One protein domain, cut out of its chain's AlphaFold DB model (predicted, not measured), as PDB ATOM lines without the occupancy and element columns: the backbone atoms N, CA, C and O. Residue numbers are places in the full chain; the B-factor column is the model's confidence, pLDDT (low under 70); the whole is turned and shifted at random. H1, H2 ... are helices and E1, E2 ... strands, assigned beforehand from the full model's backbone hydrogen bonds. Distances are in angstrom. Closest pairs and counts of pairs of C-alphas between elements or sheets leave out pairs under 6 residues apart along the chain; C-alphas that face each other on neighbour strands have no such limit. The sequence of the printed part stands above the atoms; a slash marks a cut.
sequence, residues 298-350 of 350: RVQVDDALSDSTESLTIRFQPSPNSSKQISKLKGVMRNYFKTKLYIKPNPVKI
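AT A GLANCE: This is residues 298 to 350 of the 350 residues of an uncharacterized protein of Alkalibacillus haloalkaliphilus (UniProt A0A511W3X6). A small three-stranded sheet, E1 to E3, lies between two helices: the long H2 runs along E2 and E3 over one face, and the short H1 only grazes the sheet, far from H2. The printed part has 53 residues, with two named helices and three named strands, which follow each other along the chain as E1, H1, E2, H2, E3; the class is mixed, helices and strands. The sheet's order is E1, E2, E3, with E1 antiparallel and E3 parallel to E2. The whole is compact, with a radius of gyration of the C-alphas of 11.3 A, and flat in outline, spanning 31 by 25 by 11 A.

IN THESE COORDINATES: The inner strand E2, residues 312 to 316, measures 13.0 A from first to last C-alpha. Its neighbours are E3, residues 341 to 345, 13.4 A, ending at C-alpha 345 (-27.491, 23.358, 9.001), and E1, residues 299 to 301, 7.0 A, beginning at C-alpha 299 (-36.441, 22.486, 8.050). H2, residues 322 to 337, is 21.3 A long and begins at C-alpha 322 (-30.777, 13.972, 10.488). H1, residues 303 to 308, is 8.6 A long.

HOW THE PARTS SIT: E2 and E3 are parallel at 23 degrees, with N 314 and O 342 2.8 A apart, within hydrogen-bond range. E1 and E2 are antiparallel at 148 degrees, with N 300 and O 315 2.8 A apart. E2, H2 and E3 form a strand-helix-strand unit, two parallel neighbour strands with a helix between them in the chain, and its crossover is right-handed. H2 is on the sheet at a height of 9.9 A, over E2 and E3, and runs along the strands, at 10 degrees to E3 on the local plane. The closest C-alphas of H2 and E3, those of Arg 334 and Leu 341, are 7.2 A apart. H1 only grazes the sheet, with its residues 303 to 307; the closest C-alphas of H1 and E2, those of Ser 306 and Leu 312, are 4.9 A apart. H1 and H2 are apart. In H1 and H2 every O i to N i+4 pair is within hydrogen-bond range.

THE WHOLE: The two C-alphas farthest apart, those of Tyr 336 and Ile 350, are 36.2 A apart. The printed part has no cut, its four links are tight, and Ile 350 is the chain's last residue. The model's confidence is under 70 at residues 320 to 321 and 348 to 350.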
ATOM      1  N   ARG A 298     -36.787  18.914  11.020       86.75
ATOM      2  CA  ARG A 298     -37.132  20.333  11.093       86.75
ATOM      3  C   ARG A 298     -36.348  21.092  10.045       86.75
ATOM      4  O   ARG A 298     -35.115  21.127  10.117       86.75
ATOM      5  N   VAL A 299     -37.061  21.712   9.118       86.25
ATOM      6  CA  VAL A 299     -36.441  22.486   8.050       86.25
ATOM      7  C   VAL A 299     -37.108  23.842   7.870       86.25
ATOM      8  O   VAL A 299     -38.273  24.023   8.212       86.25
ATOM      9  N   GLN A 300     -36.356  24.784   7.317       87.75
ATOM     10  CA  GLN A 300     -36.809  26.115   6.935       87.75
ATOM     11  C   GLN A 300     -36.270  26.438   5.544       87.75
ATOM     12  O   GLN A 300     -35.191  25.970   5.176       87.75
ATOM     13  N   VAL A 301     -37.006  27.231   4.768       87.62
ATOM     14  CA  VAL A 301     -36.467  27.802   3.529       87.62
ATOM     15  C   VAL A 301     -35.694  29.064   3.896       87.62
ATOM     16  O   VAL A 301     -36.199  29.909   4.628       87.62
ATOM     17  N   ASP A 302     -34.457  29.167   3.425       89.44
ATOM     18  CA  ASP A 302     -33.657  30.390   3.514       89.44
ATOM     19  C   ASP A 302     -33.950  31.216   2.266       89.44
ATOM     20  O   ASP A 302     -33.320  31.013   1.229       89.44
ATOM     21  N   ASP A 303     -34.985  32.056   2.335       85.88
ATOM     22  CA  ASP A 303     -35.474  32.813   1.181       85.88
ATOM     23  C   ASP A 303     -34.386  33.725   0.604       85.88
ATOM     24  O   ASP A 303     -34.107  33.655  -0.589       85.88
ATOM     25  N   ALA A 304     -33.678  34.469   1.458       86.50
ATOM     26  CA  ALA A 304     -32.611  35.374   1.037       86.50
ATOM     27  C   ALA A 304     -31.471  34.641   0.309       86.50
ATOM     28  O   ALA A 304     -31.031  35.060  -0.768       86.50
ATOM     29  N   LEU A 305     -30.993  33.518   0.864       86.00
ATOM     30  CA  LEU A 305     -29.961  32.734   0.186       86.00
ATOM     31  C   LEU A 305     -30.504  32.046  -1.070       86.00
ATOM     32  O   LEU A 305     -29.772  31.863  -2.042       86.00
ATOM     33  N   SER A 306     -31.781  31.663  -1.068       86.06
ATOM     34  CA  SER A 306     -32.398  31.033  -2.231       86.06
ATOM     35  C   SER A 306     -32.529  31.991  -3.409       86.06
ATOM     36  O   SER A 306     -32.260  31.597  -4.543       86.06
ATOM     37  N   ASP A 307     -32.887  33.245  -3.136       86.06
ATOM     38  CA  ASP A 307     -33.030  34.298  -4.142       86.06
ATOM     39  C   ASP A 307     -31.665  34.705  -4.713       86.06
ATOM     40  O   ASP A 307     -31.495  34.774  -5.925       86.06
ATOM     41  N   SER A 308     -30.657  34.870  -3.851       86.31
ATOM     42  CA  SER A 308     -29.289  35.236  -4.264       86.31
ATOM     43  C   SER A 308     -28.519  34.139  -5.007       86.31
ATOM     44  O   SER A 308     -27.590  34.448  -5.747       86.31
ATOM     45  N   THR A 309     -28.859  32.861  -4.813       82.50
ATOM     46  CA  THR A 309     -28.160  31.731  -5.461       82.50
ATOM     47  C   THR A 309     -28.948  31.098  -6.607       82.50
ATOM     48  O   THR A 309     -28.501  30.090  -7.166       82.50
ATOM     49  N   GLU A 310     -30.137  31.632  -6.919       80.19
ATOM     50  CA  GLU A 310     -31.109  31.045  -7.857       80.19
ATOM     51  C   GLU A 310     -31.335  29.537  -7.615       80.19
ATOM     52  O   GLU A 310     -31.542  28.736  -8.531       80.19
ATOM     53  N   SER A 311     -31.213  29.113  -6.357       83.88
ATOM     54  CA  SER A 311     -31.205  27.711  -5.947       83.88
ATOM     55  C   SER A 311     -31.953  27.577  -4.634       83.88
ATOM     56  O   SER A 311     -31.724  28.340  -3.705       83.88
ATOM     57  N   LEU A 312     -32.812  26.572  -4.501       85.69
ATOM     58  CA  LEU A 312     -33.530  26.344  -3.253       85.69
ATOM     59  C   LEU A 312     -32.539  25.997  -2.134       85.69
ATOM     60  O   LEU A 312     -31.859  24.969  -2.181       85.69
ATOM     61  N   THR A 313     -32.484  26.841  -1.107       88.69
ATOM     62  CA  THR A 313     -31.693  26.593   0.095       88.69
ATOM     63  C   THR A 313     -32.610  26.220   1.249       88.69
ATOM     64  O   THR A 313     -33.423  27.014   1.715       88.69
ATOM     65  N   ILE A 314     -32.438  24.995   1.741       88.12
ATOM     66  CA  ILE A 314     -33.117  24.478   2.923       88.12
ATOM     67  C   ILE A 314     -32.143  24.477   4.099       88.12
ATOM     68  O   ILE A 314     -31.051  23.903   4.035       88.12
ATOM     69  N   ARG A 315     -32.556  25.099   5.197       88.56
ATOM     70  CA  ARG A 315     -31.871  25.045   6.484       88.56
ATOM     71  C   ARG A 315     -32.492  23.969   7.355       88.56
ATOM     72  O   ARG A 315     -33.707  23.815   7.334       88.56
ATOM     73  N   PHE A 316     -31.690  23.213   8.097       87.38
ATOM     74  CA  PHE A 316     -32.208  22.195   9.014       87.38
ATOM     75  C   PHE A 316     -31.572  22.284  10.395       87.38
ATOM     76  O   PHE A 316     -30.412  22.672  10.542       87.38
ATOM     77  N   GLN A 317     -32.323  21.871  11.413       82.19
ATOM     78  CA  GLN A 317     -31.774  21.698  12.752       82.19
ATOM     79  C   GLN A 317     -31.186  20.286  12.894       82.19
ATOM     80  O   GLN A 317     -31.932  19.318  12.731       82.19
ATOM     81  N   PRO A 318     -29.885  20.139  13.212       77.19
ATOM     82  CA  PRO A 318     -29.278  18.829  13.409       77.19
ATOM     83  C   PRO A 318     -29.952  18.029  14.531       77.19
ATOM     84  O   PRO A 318     -30.237  18.544  15.611       77.19
ATOM     85  N   SER A 319     -30.167  16.746  14.270       70.31
ATOM     86  CA  SER A 319     -30.639  15.724  15.206       70.31
ATOM     87  C   SER A 319     -29.884  14.410  14.943       70.31
ATOM     88  O   SER A 319     -29.346  14.239  13.843       70.31
ATOM     89  N   PRO A 320     -29.853  13.451  15.890       63.03
ATOM     90  CA  PRO A 320     -29.094  12.201  15.739       63.03
ATOM     91  C   PRO A 320     -29.396  11.409  14.452       63.03
ATOM     92  O   PRO A 320     -28.510  10.752  13.916       63.03
ATOM     93  N   ASN A 321     -30.619  11.517  13.917       64.44
ATOM     94  CA  ASN A 321     -31.060  10.828  12.695       64.44
ATOM     95  C   ASN A 321     -31.085  11.722  11.442       64.44
ATOM     96  O   ASN A 321     -31.445  11.259  10.355       64.44
ATOM     97  N   SER A 322     -30.679  12.989  11.569       70.81
ATOM     98  CA  SER A 322     -30.777  13.972  10.488       70.81
ATOM     99  C   SER A 322     -29.990  13.567   9.245       70.81
ATOM    100  O   SER A 322     -30.474  13.777   8.144       70.81
ATOM    101  N   SER A 323     -28.811  12.948   9.362       74.19
ATOM    102  CA  SER A 323     -27.955  12.650   8.197       74.19
ATOM    103  C   SER A 323     -28.637  11.744   7.159       74.19
ATOM    104  O   SER A 323     -28.671  12.072   5.970       74.19
ATOM    105  N   LYS A 324     -29.248  10.638   7.605       80.69
ATOM    106  CA  LYS A 324     -29.981   9.697   6.742       80.69
ATOM    107  C   LYS A 324     -31.219  10.346   6.124       80.69
ATOM    108  O   LYS A 324     -31.502  10.140   4.948       80.69
ATOM    109  N   GLN A 325     -31.950  11.137   6.905       80.31
ATOM    110  CA  GLN A 325     -33.176  11.798   6.449       80.31
ATOM    111  C   GLN A 325     -32.885  12.934   5.468       80.31
ATOM    112  O   GLN A 325     -33.561  13.049   4.453       80.31
ATOM    113  N   ILE A 326     -31.823  13.704   5.706       84.88
ATOM    114  CA  ILE A 326     -31.314  14.741   4.803       84.88
ATOM    115  C   ILE A 326     -30.849  14.121   3.483       84.88
ATOM    116  O   ILE A 326     -31.122  14.676   2.422       84.88
ATOM    117  N   SER A 327     -30.172  12.968   3.522       85.88
ATOM    118  CA  SER A 327     -29.779  12.241   2.307       85.88
ATOM    119  C   SER A 327     -31.002  11.819   1.482       85.88
ATOM    120  O   SER A 327     -31.058  12.115   0.287       85.88
ATOM    121  N   LYS A 328     -32.023  11.237   2.127       86.25
ATOM    122  CA  LYS A 328     -33.303  10.916   1.474       86.25
ATOM    123  C   LYS A 328     -33.979  12.159   0.898       86.25
ATOM    124  O   LYS A 328     -34.355  12.151  -0.268       86.25
ATOM    125  N   LEU A 329     -34.054  13.241   1.672       86.44
ATOM    126  CA  LEU A 329     -34.643  14.508   1.241       86.44
ATOM    127  C   LEU A 329     -33.933  15.069   0.001       86.44
ATOM    128  O   LEU A 329     -34.596  15.470  -0.953       86.44
ATOM    129  N   LYS A 330     -32.591  15.041  -0.035       86.81
ATOM    130  CA  LYS A 330     -31.821  15.422  -1.233       86.81
ATOM    131  C   LYS A 330     -32.193  14.561  -2.439       86.81
ATOM    132  O   LYS A 330     -32.326  15.108  -3.531       86.81
ATOM    133  N   GLY A 331     -32.353  13.252  -2.242       85.81
ATOM    134  CA  GLY A 331     -32.760  12.310  -3.284       85.81
ATOM    135  C   GLY A 331     -34.133  12.644  -3.865       85.81
ATOM    136  O   GLY A 331     -34.235  12.886  -5.064       85.81
ATOM    137  N   VAL A 332     -35.159  12.747  -3.014       84.62
ATOM    138  CA  VAL A 332     -36.534  13.113  -3.406       84.62
ATOM    139  C   VAL A 332     -36.540  14.436  -4.175       84.62
ATOM    140  O   VAL A 332     -37.075  14.527  -5.278       84.62
ATOM    141  N   MET A 333     -35.868  15.457  -3.640       84.00
ATOM    142  CA  MET A 333     -35.878  16.798  -4.222       84.00
ATOM    143  C   MET A 333     -35.168  16.877  -5.581       84.00
ATOM    144  O   MET A 333     -35.686  17.489  -6.517       84.00
ATOM    145  N   ARG A 334     -34.003  16.229  -5.726       83.19
ATOM    146  CA  ARG A 334     -33.245  16.224  -6.989       83.19
ATOM    147  C   ARG A 334     -33.899  15.352  -8.056       83.19
ATOM    148  O   ARG A 334     -33.991  15.783  -9.203       83.19
ATOM    149  N   ASN A 335     -34.364  14.161  -7.682       80.56
ATOM    150  CA  ASN A 335     -34.891  13.185  -8.635       80.56
ATOM    151  C   ASN A 335     -36.253  13.603  -9.194       80.56
ATOM    152  O   ASN A 335     -36.530  13.356 -10.367       80.56
ATOM    153  N   TYR A 336     -37.100  14.240  -8.378       78.50
ATOM    154  CA  TYR A 336     -38.473  14.543  -8.781       78.50
ATOM    155  C   TYR A 336     -38.689  15.978  -9.251       78.50
ATOM    156  O   TYR A 336     -39.431  16.176 -10.210       78.50
ATOM    157  N   PHE A 337     -38.046  16.965  -8.621       77.94
ATOM    158  CA  PHE A 337     -38.328  18.381  -8.895       77.94
ATOM    159  C   PHE A 337     -37.223  19.085  -9.692       77.94
ATOM    160  O   PHE A 337     -37.388  20.243 -10.066       77.94
ATOM    161  N   LYS A 338     -36.109  18.392  -9.989       72.50
ATOM    162  CA  LYS A 338     -34.961  18.910 -10.766       72.50
ATOM    163  C   LYS A 338     -34.459  20.286 -10.282       72.50
ATOM    164  O   LYS A 338     -33.908  21.065 -11.054       72.50
ATOM    165  N   THR A 339     -34.643  20.594  -8.998       70.25
ATOM    166  CA  THR A 339     -34.292  21.888  -8.400       70.25
ATOM    167  C   THR A 339     -32.821  21.895  -7.978       70.25
ATOM    168  O   THR A 339     -32.357  20.951  -7.329       70.25
ATOM    169  N   LYS A 340     -32.076  22.970  -8.286       79.81
ATOM    170  CA  LYS A 340     -30.762  23.203  -7.662       79.81
ATOM    171  C   LYS A 340     -30.980  23.366  -6.155       79.81
ATOM    172  O   LYS A 340     -31.668  24.288  -5.733       79.81
ATOM    173  N   LEU A 341     -30.446  22.434  -5.365       84.19
ATOM    174  CA  LEU A 341     -30.751  22.304  -3.939       84.19
ATOM    175  C   LEU A 341     -29.490  22.358  -3.080       84.19
ATOM    176  O   LEU A 341     -28.624  21.477  -3.178       84.19
ATOM    177  N   TYR A 342     -29.474  23.308  -2.151       86.12
ATOM    178  CA  TYR A 342     -28.532  23.364  -1.042       86.12
ATOM    179  C   TYR A 342     -29.249  23.004   0.255       86.12
ATOM    180  O   TYR A 342     -30.289  23.566   0.576       86.12
ATOM    181  N   ILE A 343     -28.683  22.071   1.022       85.56
ATOM    182  CA  ILE A 343     -29.162  21.779   2.375       85.56
ATOM    183  C   ILE A 343     -28.034  22.078   3.349       85.56
ATOM    184  O   ILE A 343     -26.987  21.427   3.286       85.56
ATOM    185  N   LYS A 344     -28.243  23.070   4.215       84.56
ATOM    186  CA  LYS A 344     -27.250  23.562   5.177       84.56
ATOM    187  C   LYS A 344     -27.816  23.471   6.598       84.56
ATOM    188  O   LYS A 344     -29.020  23.631   6.768       84.56
ATOM    189  N   PRO A 345     -27.003  23.222   7.633       84.44
ATOM    190  CA  PRO A 345     -27.491  23.358   9.001       84.44
ATOM    191  C   PRO A 345     -27.919  24.811   9.271       84.44
ATOM    192  O   PRO A 345     -27.444  25.747   8.607       84.44
ATOM    193  N   ASN A 346     -28.826  25.002  10.233       81.00
ATOM    194  CA  ASN A 346     -29.120  26.325  10.778       81.00
ATOM    195  C   ASN A 346     -27.808  26.971  11.254       81.00
ATOM    196  O   ASN A 346     -26.981  26.269  11.843       81.00
ATOM    197  N   PRO A 347     -27.601  28.278  11.009       71.50
ATOM    198  CA  PRO A 347     -26.453  28.969  11.572       71.50
ATOM    199  C   PRO A 347     -26.487  28.818  13.095       71.50
ATOM    200  O   PRO A 347     -27.531  29.014  13.722       71.50
ATOM    201  N   VAL A 348     -25.357  28.423  13.680       59.06
ATOM    202  CA  VAL A 348     -25.192  28.440  15.134       59.06
ATOM    203  C   VAL A 348     -25.287  29.908  15.537       59.06
ATOM    204  O   VAL A 348     -24.481  30.714  15.076       59.06
ATOM    205  N   LYS A 349     -26.302  30.274  16.326       46.97
ATOM    206  CA  LYS A 349     -26.268  31.555  17.034       46.97
ATOM    207  C   LYS A 349     -25.145  31.417  18.062       46.97
ATOM    208  O   LYS A 349     -25.320  30.666  19.019       46.97
ATOM    209  N   ILE A 350     -23.987  32.000  17.752       33.34
ATOM    210  CA  ILE A 350     -22.865  32.161  18.685       33.34
ATOM    211  C   ILE A 350     -23.277  33.183  19.738       33.34
ATOM    212  O   ILE A 350     -23.919  34.183  19.336       33.34
TER     213      ILE A 350